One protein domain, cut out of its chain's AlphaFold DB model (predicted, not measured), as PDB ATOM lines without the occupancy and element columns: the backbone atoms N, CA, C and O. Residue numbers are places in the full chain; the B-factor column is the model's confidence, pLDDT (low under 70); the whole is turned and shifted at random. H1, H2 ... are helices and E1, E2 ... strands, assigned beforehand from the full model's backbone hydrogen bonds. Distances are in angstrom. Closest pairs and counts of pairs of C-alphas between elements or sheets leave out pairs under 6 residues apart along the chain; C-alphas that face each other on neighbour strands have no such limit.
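This is residues 3 to 25 and 35 to 94 of the 96 residues of an uncharacterized protein of [Clostridium] leptum (UniProt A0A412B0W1). A long ribbon of two antiparallel strands, E1 and E2, has a small head of three short helices, H1, H2 and H3, at the end where E1 ends and E2 begins. H1 packs beside the first part of E2, H3 joins H1 and H2 within the head, and the ribbon makes most of the length. The 83 printed residues have three named helices and two named strands, in the order H1, E1, H2, H3, E2 along the chain; the sheet has the order E1 - E2, and the class is mixed, helices and strands. The whole is loose, with a radius of gyration of the C-alphas of 14.7 A, and the C-alphas span 49 by 24 by 18 A.

E1, residues 35 to 47, and E2, residues 80 to 93, are antiparallel neighbours, with 162 degrees between their directions. N 41 and O 86 are 2.8 A apart and N 82 and O 45 are 2.9 A apart, both within hydrogen-bond range. Residues 3 to 4 make a short antiparallel pairing with residues 86 to 87 of E2. H1, residues 10 to 16, comes closest to E2 at the C-alphas of Gln 11 and Thr 82, 4.9 A apart. H3, residues 68 to 75, touches H1 at a steep tilt of 52 degrees, opposite ways; their closest C-alphas, those of Val 16 and Asp 70, are 5.4 A apart. H2, residues 50 to 58, and H3 touch and form a helical hairpin, opposite ways at a steep tilt of 44 degrees; their closest C-alphas are those of Gln 54 and Glu 75, 6.8 A apart. H1 and H2 are close but not clearly touching and about perpendicular, at 87 degrees; their closest C-alphas, those of Leu 12 and Phe 57, are 7.6 A apart. E1 and H3 are apart. Every O i to N i+4 pair is within hydrogen-bond range in H1 and H2, and 2 of 4 are in H3.

E1 is 34.4 A long, from C-alpha 35 at (145.351, 79.800, 69.259) to C-alpha 47 at (128.701, 82.655, 99.194). E2 is 40.1 A long and ends with C-alpha 93 at (145.415, 71.413, 66.138). H1, 9.9 A long, begins with C-alpha 10 at (140.061, 88.610, 94.421). H2 is 12.3 A long and H3 is 10.4 A long.

The outline is only just a rod, and the two C-alphas farthest apart, those of Arg 76 and Gln 94, are 50.4 A apart. Residues 26 to 34 are not printed, and C-alphas 25 and 35 are 15.7 A apart across this cut, which lies in the link from H1 to E1. Of the links that are printed whole, E1 to H2 and H3 to E2 are tight and H2 to H3 is short. The mean pLDDT of the printed part is 93.8, and no printed residue is under 70.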
ATOM      1  N   VAL A   3     141.983  78.921  82.389       95.69
ATOM      2  CA  VAL A   3     142.951  79.330  83.423       95.69
ATOM      3  C   VAL A   3     142.401  80.510  84.230       95.69
ATOM      4  O   VAL A   3     141.709  81.346  83.650       95.69
ATOM      5  N   PRO A   4     142.666  80.604  85.548       96.38
ATOM      6  CA  PRO A   4     142.286  81.778  86.335       96.38
ATOM      7  C   PRO A   4     142.872  83.069  85.748       96.38
ATOM      8  O   PRO A   4     144.042  83.091  85.367       96.38
ATOM      9  N   ASP A   5     142.076  84.138  85.693       96.88
ATOM     10  CA  ASP A   5     142.543  85.475  85.297       96.88
ATOM     11  C   ASP A   5     143.092  86.247  86.523       96.88
ATOM     12  O   ASP A   5     143.041  85.770  87.667       96.88
ATOM     13  N   ARG A   6     143.620  87.456  86.294       96.38
ATOM     14  CA  ARG A   6     144.305  88.321  87.277       96.38
ATOM     15  C   ARG A   6     143.592  88.431  88.621       96.38
ATOM     16  O   ARG A   6     144.239  88.356  89.665       96.38
ATOM     17  N   LYS A   7     142.268  88.599  88.598       96.94
ATOM     18  CA  LYS A   7     141.441  88.854  89.787       96.94
ATOM     19  C   LYS A   7     140.529  87.683  90.154       96.94
ATOM     20  O   LYS A   7     139.539  87.860  90.860       96.94
ATOM     21  N   HIS A   8     140.862  86.469  89.714       97.50
ATOM     22  CA  HIS A   8     140.127  85.281  90.136       97.50
ATOM     23  C   HIS A   8     140.166  85.118  91.663       97.50
ATOM     24  O   HIS A   8     141.243  85.014  92.259       97.50
ATOM     25  N   LEU A   9     138.984  85.089  92.280       97.38
ATOM     26  CA  LEU A   9     138.769  85.058  93.725       97.38
ATOM     27  C   LEU A   9     139.417  86.237  94.464       97.38
ATOM     28  O   LEU A   9     139.955  86.067  95.559       97.38
ATOM     29  N   TRP A  10     139.383  87.435  93.870       97.44
ATOM     30  CA  TRP A  10     140.061  88.610  94.421       97.44
ATOM     31  C   TRP A  10     139.673  88.897  95.871       97.44
ATOM     32  O   TRP A  10     140.552  89.005  96.715       97.44
ATOM     33  N   GLN A  11     138.382  88.951  96.196       97.50
ATOM     34  CA  GLN A  11     137.922  89.304  97.544       97.50
ATOM     35  C   GLN A  11     138.288  88.234  98.574       97.50
ATOM     36  O   GLN A  11     138.662  88.581  99.692       97.50
ATOM     37  N   LEU A  12     138.284  86.952  98.187       96.31
ATOM     38  CA  LEU A  12     138.842  85.890  99.031       96.31
ATOM     39  C   LEU A  12     140.321  86.173  99.329       96.31
ATOM     40  O   LEU A  12     140.749  86.137 100.478       96.31
ATOM     41  N   LYS A  13     141.097  86.530  98.302       94.62
ATOM     42  CA  LYS A  13     142.519  86.870  98.432       94.62
ATOM     43  C   LYS A  13     142.748  88.098  99.321       94.62
ATOM     44  O   LYS A  13     143.699  88.095 100.093       94.62
ATOM     45  N   GLN A  14     141.879  89.110  99.250       94.69
ATOM     46  CA  GLN A  14     141.922  90.291 100.127       94.69
ATOM     47  C   GLN A  14     141.582  89.958 101.586       94.69
ATOM     48  O   GLN A  14     142.116  90.589 102.492       94.69
ATOM     49  N   ALA A  15     140.698  88.984 101.823       93.19
ATOM     50  CA  ALA A  15     140.372  88.539 103.177       93.19
ATOM     51  C   ALA A  15     141.529  87.760 103.822       93.19
ATOM     52  O   ALA A  15     141.769  87.882 105.024       93.19
ATOM     53  N   VAL A  16     142.260  86.991 103.010       90.88
ATOM     54  CA  VAL A  16     143.426  86.207 103.427       90.88
ATOM     55  C   VAL A  16     144.650  87.106 103.633       90.88
ATOM     56  O   VAL A  16     145.209  87.181 104.726       90.88
ATOM     57  N   TYR A  17     145.089  87.805 102.586       88.75
ATOM     58  CA  TYR A  17     146.372  88.502 102.567       88.75
ATOM     59  C   TYR A  17     146.227  89.977 102.923       88.75
ATOM     60  O   TYR A  17     145.388  90.687 102.376       88.75
ATOM     61  N   ARG A  18     147.139  90.472 103.766       85.69
ATOM     62  CA  ARG A  18     147.253  91.908 104.067       85.69
ATOM     63  C   ARG A  18     147.571  92.742 102.821       85.69
ATOM     64  O   ARG A  18     147.061  93.846 102.677       85.69
ATOM     65  N   GLU A  19     148.406  92.199 101.941       89.88
ATOM     66  CA  GLU A  19     148.812  92.808 100.672       89.88
ATOM     67  C   GLU A  19     148.475  91.836  99.526       89.88
ATOM     68  O   GLU A  19     149.298  91.004  99.139       89.88
ATOM     69  N   PRO A  20     147.226  91.855  99.026       91.81
ATOM     70  CA  PRO A  20     146.784  90.962  97.962       91.81
ATOM     71  C   PRO A  20     147.437  91.345  96.627       91.81
ATOM     72  O   PRO A  20     147.545  92.520  96.284       91.81
ATOM     73  N   TYR A  21     147.828  90.340  95.845       93.19
ATOM     74  CA  TYR A  21     148.488  90.500  94.545       93.19
ATOM     75  C   TYR A  21     147.706  89.783  93.442       93.19
ATOM     76  O   TYR A  21     147.084  88.746  93.689       93.19
ATOM     77  N   GLU A  22     147.717  90.318  92.221       95.62
ATOM     78  CA  GLU A  22     147.051  89.681  91.077       95.62
ATOM     79  C   GLU A  22     147.697  88.335  90.723       95.62
ATOM     80  O   GLU A  22     148.882  88.112  90.959       95.62
ATOM     81  N   ASN A  23     146.916  87.420  90.156       93.56
ATOM     82  CA  ASN A  23     147.459  86.177  89.620       93.56
ATOM     83  C   ASN A  23     148.343  86.455  88.398       93.56
ATOM     84  O   ASN A  23     148.011  87.294  87.556       93.56
ATOM     85  N   GLU A  24     149.434  85.702  88.277       92.75
ATOM     86  CA  GLU A  24     150.229  85.668  87.051       92.75
ATOM     87  C   GLU A  24     149.397  85.077  85.911       92.75
ATOM     88  O   GLU A  24     148.728  84.050  86.069       92.75
ATOM     89  N   LEU A  25     149.429  85.735  84.754       90.88
ATOM     90  CA  LEU A  25     148.742  85.244  83.570       90.88
ATOM     91  C   LEU A  25     149.514  84.073  82.979       90.88
ATOM     92  O   LEU A  25     150.702  84.188  82.687       90.88
ATOM     93  N   LEU A  35     146.398  79.085  68.531       96.81
ATOM     94  CA  LEU A  35     145.351  79.800  69.259       96.81
ATOM     95  C   LEU A  35     144.376  80.415  68.248       96.81
ATOM     96  O   LEU A  35     144.791  81.141  67.347       96.81
ATOM     97  N   LEU A  36     143.096  80.092  68.383       96.62
ATOM     98  CA  LEU A  36     142.025  80.677  67.579       96.62
ATOM     99  C   LEU A  36     141.370  81.839  68.310       96.62
ATOM    100  O   LEU A  36     141.166  82.897  67.727       96.62
ATOM    101  N   GLU A  37     141.031  81.618  69.576       97.00
ATOM    102  CA  GLU A  37     140.289  82.583  70.374       97.00
ATOM    103  C   GLU A  37     140.795  82.592  71.804       97.00
ATOM    104  O   GLU A  37     141.237  81.580  72.353       97.00
ATOM    105  N   ASP A  38     140.671  83.760  72.409       96.25
ATOM    106  CA  ASP A  38     141.012  84.016  73.788       96.25
ATOM    107  C   ASP A  38     139.928  84.914  74.365       96.25
ATOM    108  O   ASP A  38     139.882  86.117  74.088       96.25
ATOM    109  N   TYR A  39     139.015  84.300  75.113       95.75
ATOM    110  CA  TYR A  39     137.859  84.996  75.644       95.75
ATOM    111  C   TYR A  39     137.924  85.101  77.173       95.75
ATOM    112  O   TYR A  39     138.154  84.102  77.867       95.75
ATOM    113  N   PRO A  40     137.722  86.310  77.727       96.38
ATOM    114  CA  PRO A  40     137.585  86.492  79.161       96.38
ATOM    115  C   PRO A  40     136.187  86.063  79.619       96.38
ATOM    116  O   PRO A  40     135.179  86.423  79.013       96.38
ATOM    117  N   VAL A  41     136.125  85.347  80.738       97.31
ATOM    118  CA  VAL A  41     134.892  85.019  81.461       97.31
ATOM    119  C   VAL A  41     134.996  85.662  82.834       97.31
ATOM    120  O   VAL A  41     135.900  85.332  83.597       97.31
ATOM    121  N   LYS A  42     134.106  86.607  83.143       97.88
ATOM    122  CA  LYS A  42     134.116  87.341  84.412       97.88
ATOM    123  C   LYS A  42     132.717  87.362  84.990       97.88
ATOM    124  O   LYS A  42     131.786  87.787  84.312       97.88
ATOM    125  N   ASP A  43     132.599  86.937  86.236       98.31
ATOM    126  CA  ASP A  43     131.342  86.951  86.969       98.31
ATOM    127  C   ASP A  43     131.579  87.200  88.465       98.31
ATOM    128  O   ASP A  43     132.719  87.326  88.928       98.31
ATOM    129  N   TRP A  44     130.495  87.280  89.224       98.25
ATOM    130  CA  TRP A  44     130.485  87.382  90.671       98.25
ATOM    131  C   TRP A  44     129.861  86.140  91.291       98.25
ATOM    132  O   TRP A  44     128.749  85.747  90.954       98.25
ATOM    133  N   LEU A  45     130.557  85.576  92.270       98.00
ATOM    134  CA  LEU A  45     130.051  84.520  93.133       98.00
ATOM    135  C   LEU A  45     129.675  85.123  94.484       98.00
ATOM    136  O   LEU A  45     130.470  85.851  95.085       98.00
ATOM    137  N   LEU A  46     128.471  84.811  94.955       98.50
ATOM    138  CA  LEU A  46     128.048  85.068  96.324       98.50
ATOM    139  C   LEU A  46     128.035  83.743  97.081       98.50
ATOM    140  O   LEU A  46     127.344  82.816  96.675       98.50
ATOM    141  N   LEU A  47     128.787  83.692  98.175       98.25
ATOM    142  CA  LEU A  47     128.701  82.655  99.194       98.25
ATOM    143  C   LEU A  47     128.057  83.290 100.424       98.25
ATOM    144  O   LEU A  47     128.520  84.326 100.913       98.25
ATOM    145  N   ASP A  48     126.957  82.718 100.885       97.94
ATOM    146  CA  ASP A  48     126.115  83.249 101.962       97.94
ATOM    147  C   ASP A  48     126.244  82.458 103.270       97.94
ATOM    148  O   ASP A  48     125.486  82.687 104.211       97.94
ATOM    149  N   ASN A  49     127.211  81.545 103.331       97.75
ATOM    150  CA  ASN A  49     127.504  80.748 104.507       97.75
ATOM    151  C   ASN A  49     129.015  80.515 104.663       97.75
ATOM    152  O   ASN A  49     129.779  80.509 103.695       97.75
ATOM    153  N   ASN A  50     129.442  80.314 105.910       97.06
ATOM    154  CA  ASN A  50     130.847  80.109 106.258       97.06
ATOM    155  C   ASN A  50     131.419  78.803 105.690       97.06
ATOM    156  O   ASN A  50     132.570  78.789 105.261       97.06
ATOM    157  N   GLU A  51     130.628  77.727 105.669       97.44
ATOM    158  CA  GLU A  51     131.077  76.400 105.240       97.44
ATOM    159  C   GLU A  51     131.569  76.418 103.788       97.44
ATOM    160  O   GLU A  51     132.693  75.999 103.513       97.44
ATOM    161  N   ASP A  52     130.802  77.010 102.872       98.00
ATOM    162  CA  ASP A  52     131.194  77.140 101.468       98.00
ATOM    163  C   ASP A  52     132.421  78.037 101.280       98.00
ATOM    164  O   ASP A  52     133.269  77.767 100.424       98.00
ATOM    165  N   ILE A  53     132.562  79.087 102.098       97.69
ATOM    166  CA  ILE A  53     133.751  79.951 102.086       97.69
ATOM    167  C   ILE A  53     134.987  79.146 102.495       97.69
ATOM    168  O   ILE A  53     136.015  79.223 101.815       97.69
ATOM    169  N   GLN A  54     134.890  78.346 103.563       96.00
ATOM    170  CA  GLN A  54     135.991  77.492 104.011       96.00
ATOM    171  C   GLN A  54     136.315  76.408 102.983       96.00
ATOM    172  O   GLN A  54     137.492  76.182 102.695       96.00
ATOM    173  N   ASN A  55     135.300  75.771 102.401       96.62
ATOM    174  CA  ASN A  55     135.473  74.742 101.379       96.62
ATOM    175  C   ASN A  55     136.186  75.310 100.150       96.62
ATOM    176  O   ASN A  55     137.178  74.742  99.685       96.62
ATOM    177  N   LEU A  56     135.746  76.472  99.656       96.75
ATOM    178  CA  LEU A  56     136.412  77.155  98.553       96.75
ATOM    179  C   LEU A  56     137.858  77.502  98.915       96.75
ATOM    180  O   LEU A  56     138.761  77.216  98.133       96.75
ATOM    181  N   PHE A  57     138.096  78.084 100.093       95.25
ATOM    182  CA  PHE A  57     139.433  78.475 100.536       95.25
ATOM    183  C   PHE A  57     140.402  77.287 100.595       95.25
ATOM    184  O   PHE A  57     141.509  77.384 100.057       95.25
ATOM    185  N   GLN A  58     139.979  76.154 101.158       94.00
ATOM    186  CA  GLN A  58     140.787  74.934 101.279       94.00
ATOM    187  C   GLN A  58     141.178  74.326  99.925       94.00
ATOM    188  O   GLN A  58     142.233  73.706  99.808       94.00
ATOM    189  N   MET A  59     140.375  74.545  98.880       94.25
ATOM    190  CA  MET A  59     140.682  74.107  97.513       94.25
ATOM    191  C   MET A  59     141.622  75.061  96.757       94.25
ATOM    192  O   MET A  59     141.968  74.802  95.602       94.25
ATOM    193  N   THR A  60     142.053  76.168  97.373       92.06
ATOM    194  CA  THR A  60     142.975  77.121  96.743       92.06
ATOM    195  C   THR A  60     144.418  76.922  97.213       92.06
ATOM    196  O   THR A  60     144.666  76.569  98.367       92.06
ATOM    197  N   PRO A  61     145.417  77.280  96.383       87.94
ATOM    198  CA  PRO A  61     146.807  77.367  96.830       87.94
ATOM    199  C   PRO A  61     147.032  78.359  97.982       87.94
ATOM    200  O   PRO A  61     148.105  78.349  98.584       87.94
ATOM    201  N   TYR A  62     146.063  79.239  98.269       87.00
ATOM    202  CA  TYR A  62     146.156  80.212  99.353       87.00
ATOM    203  C   TYR A  62     146.208  79.512 100.709       87.00
ATOM    204  O   TYR A  62     146.985  79.934 101.561       87.00
ATOM    205  N   TYR A  63     145.475  78.409 100.882       85.00
ATOM    206  CA  TYR A  63     145.382  77.685 102.150       85.00
ATOM    207  C   TYR A  63     146.760  77.339 102.736       85.00
ATOM    208  O   TYR A  63     147.073  77.700 103.869       85.00
ATOM    209  N   TYR A  64     147.639  76.748 101.924       80.88
ATOM    210  CA  TYR A  64     148.975  76.310 102.353       80.88
ATOM    211  C   TYR A  64     150.021  77.433 102.422       80.88
ATOM    212  O   TYR A  64     151.078  77.250 103.021       80.88
ATOM    213  N   LYS A  65     149.763  78.586 101.790       78.81
ATOM    214  CA  LYS A  65     150.697  79.727 101.708       78.81
ATOM    215  C   LYS A  65     150.425  80.811 102.754       78.81
ATOM    216  O   LYS A  65     151.044  81.872 102.708       78.81
ATOM    217  N   THR A  66     149.473  80.577 103.647       78.44
ATOM    218  CA  THR A  66     148.911  81.594 104.538       78.44
ATOM    219  C   THR A  66     149.274  81.288 105.986       78.44
ATOM    220  O   THR A  66     149.213  80.137 106.413       78.44
ATOM    221  N   SER A  67     149.663  82.315 106.747       81.69
ATOM    222  CA  SER A  67     149.939  82.172 108.180       81.69
ATOM    223  C   SER A  67     148.657  81.843 108.953       81.69
ATOM    224  O   SER A  67     147.561  82.209 108.532       81.69
ATOM    225  N   ARG A  68     148.764  81.213 110.130       82.06
ATOM    226  CA  ARG A  68     147.575  80.899 110.947       82.06
ATOM    227  C   ARG A  68     146.735  82.144 111.267       82.06
ATOM    228  O   ARG A  68     145.516  82.097 111.230       82.06
ATOM    229  N   GLN A  69     147.394  83.274 111.526       81.25
ATOM    230  CA  GLN A  69     146.729  84.543 111.829       81.25
ATOM    231  C   GLN A  69     145.917  85.087 110.643       81.25
ATOM    232  O   GLN A  69     144.884  85.724 110.830       81.25
ATOM    233  N   ASP A  70     146.393  84.861 109.422       82.81
ATOM    234  CA  ASP A  70     145.703  85.277 108.204       82.81
ATOM    235  C   ASP A  70     144.550  84.310 107.855       82.81
ATOM    236  O   ASP A  70     143.512  84.752 107.365       82.81
ATOM    237  N   GLN A  71     144.676  83.016 108.182       83.94
ATOM    238  CA  GLN A  71     143.583  82.034 108.065       83.94
ATOM    239  C   GLN A  71     142.411  82.367 109.003       83.94
ATOM    240  O   GLN A  71     141.262  82.374 108.559       83.94
ATOM    241  N   GLU A  72     142.697  82.772 110.249       86.44
ATOM    242  CA  GLU A  72     141.683  83.188 111.237       86.44
ATOM    243  C   GLU A  72     140.778  84.336 110.731       86.44
ATOM    244  O   GLU A  72     139.674  84.531 111.243       86.44
ATOM    245  N   ARG A  73     141.217  85.121 109.732       86.75
ATOM    246  CA  ARG A  73     140.387  86.174 109.121       86.75
ATOM    247  C   ARG A  73     139.289  85.604 108.232       86.75
ATOM    248  O   ARG A  73     138.168  86.103 108.272       86.75
ATOM    249  N   VAL A  74     139.606  84.576 107.447       89.62
ATOM    250  CA  VAL A  74     138.644  83.912 106.559       89.62
ATOM    251  C   VAL A  74     137.685  83.039 107.353       89.62
ATOM    252  O   VAL A  74     136.503  83.002 107.030       89.62
ATOM    253  N   GLU A  75     138.154  82.396 108.424       89.88
ATOM    254  CA  GLU A  75     137.328  81.574 109.325       89.88
ATOM    255  C   GLU A  75     136.133  82.333 109.917       89.88
ATOM    256  O   GLU A  75     135.103  81.734 110.207       89.88
ATOM    257  N   ARG A  76     136.241  83.659 110.064       92.31
ATOM    258  CA  ARG A  76     135.194  84.513 110.647       92.31
ATOM    259  C   ARG A  76     134.207  85.078 109.625       92.31
ATOM    260  O   ARG A  76     133.312  85.823 110.012       92.31
ATOM    261  N   LEU A  77     134.378  84.794 108.334       96.00
ATOM    262  CA  LEU A  77     133.479  85.311 107.305       96.00
ATOM    263  C   LEU A  77     132.161  84.539 107.295       96.00
ATOM    264  O   LEU A  77     132.153  83.323 107.144       96.00
ATOM    265  N   GLU A  78     131.046  85.255 107.386       96.81
ATOM    266  CA  GLU A  78     129.708  84.666 107.234       96.81
ATOM    267  C   GLU A  78     129.197  84.760 105.794       96.81
ATOM    268  O   GLU A  78     128.429  83.919 105.345       96.81
ATOM    269  N   THR A  79     129.661  85.763 105.047       97.81
ATOM    270  CA  THR A  79     129.355  85.938 103.630       97.81
ATOM    271  C   THR A  79     130.584  86.431 102.878       97.81
ATOM    272  O   THR A  79     131.421  87.164 103.415       97.81
ATOM    273  N   LEU A  80     130.689  86.040 101.613       98.19
ATOM    274  CA  LEU A  80     131.730  86.475 100.704       98.19
ATOM    275  C   LEU A  80     131.135  86.693  99.316       98.19
ATOM    276  O   LEU A  80     130.703  85.754  98.652       98.19
ATOM    277  N   LYS A  81     131.192  87.936  98.840       98.50
ATOM    278  CA  LYS A  81     131.000  88.251  97.425       98.50
ATOM    279  C   LYS A  81     132.366  88.401  96.773       98.50
ATOM    280  O   LYS A  81     133.119  89.301  97.138       98.50
ATOM    281  N   THR A  82     132.686  87.538  95.817       98.38
ATOM    282  CA  THR A  82     134.010  87.494  95.189       98.38
ATOM    283  C   THR A  82     133.926  87.385  93.673       98.38
ATOM    284  O   THR A  82     132.972  86.834  93.128       98.38
ATOM    285  N   GLN A  83     134.925  87.919  92.979       98.19
ATOM    286  CA  GLN A  83     135.038  87.792  91.531       98.19
ATOM    287  C   GLN A  83     135.435  86.367  91.135       98.19
ATOM    288  O   GLN A  83     136.321  85.759  91.736       98.19
ATOM    289  N   VAL A  84     134.833  85.865  90.064       97.25
ATOM    290  CA  VAL A  84     135.211  84.628  89.383       97.25
ATOM    291  C   VAL A  84     135.654  85.017  87.984       97.25
ATOM    292  O   VAL A  84     134.835  85.266  87.104       97.25
ATOM    293  N   GLU A  85     136.967  85.121  87.792       97.94
ATOM    294  CA  GLU A  85     137.542  85.501  86.502       97.94
ATOM    295  C   GLU A  85     138.392  84.372  85.919       97.94
ATOM    296  O   GLU A  85     139.275  83.838  86.587       97.94
ATOM    297  N   PHE A  86     138.143  84.022  84.667       97.12
ATOM    298  CA  PHE A  86     138.912  83.048  83.908       97.12
ATOM    299  C   PHE A  86     139.230  83.601  82.524       97.12
ATOM    300  O   PHE A  86     138.487  84.407  81.965       97.12
ATOM    301  N   ARG A  87     140.311  83.099  81.939       96.81
ATOM    302  CA  ARG A  87     140.526  83.138  80.498       96.81
ATOM    303  C   ARG A  87     140.279  81.761  79.934       96.81
ATOM    304  O   ARG A  87     140.733  80.764  80.506       96.81
ATOM    305  N   VAL A  88     139.584  81.709  78.810       96.81
ATOM    306  CA  VAL A  88     139.412  80.468  78.077       96.81
ATOM    307  C   VAL A  88     140.009  80.615  76.692       96.81
ATOM    308  O   VAL A  88     139.677  81.512  75.923       96.81
ATOM    309  N   PHE A  89     140.913  79.693  76.396       97.00
ATOM    310  CA  PHE A  89     141.639  79.628  75.144       97.00
ATOM    311  C   PHE A  89     141.072  78.509  74.273       97.00
ATOM    312  O   PHE A  89     140.980  77.350  74.715       97.00
ATOM    313  N   VAL A  90     140.722  78.849  73.035       96.88
ATOM    314  CA  VAL A  90     140.264  77.920  71.997       96.88
ATOM    315  C   VAL A  90     141.397  77.702  71.013       96.88
ATOM    316  O   VAL A  90     142.000  78.653  70.522       96.88
ATOM    317  N   TYR A  91     141.668  76.443  70.694       97.00
ATOM    318  CA  TYR A  91     142.792  76.060  69.854       97.00
ATOM    319  C   TYR A  91     142.348  75.235  68.659       97.00
ATOM    320  O   TYR A  91     141.402  74.449  68.739       97.00
ATOM    321  N   ARG A  92     143.111  75.342  67.576       96.62
ATOM    322  CA  ARG A  92     143.083  74.406  66.454       96.62
ATOM    323  C   ARG A  92     144.366  73.600  66.456       96.62
ATOM    324  O   ARG A  92     145.448  74.177  66.495       96.62
ATOM    325  N   LYS A  93     144.253  72.274  66.374       96.69
ATOM    326  CA  LYS A  93     145.415  71.413  66.138       96.69
ATOM    327  C   LYS A  93     146.041  71.797  64.796       96.69
ATOM    328  O   LYS A  93     145.322  71.891  63.800       96.69
ATOM    329  N   GLN A  94     147.345  72.045  64.777       93.50
ATOM    330  CA  GLN A  94     148.062  72.284  63.529       93.50
ATOM    331  C   GLN A  94     148.002  71.004  62.680       93.50
ATOM    332  O   GLN A  94     148.022  69.894  63.220       93.50
TER     333      GLN A  94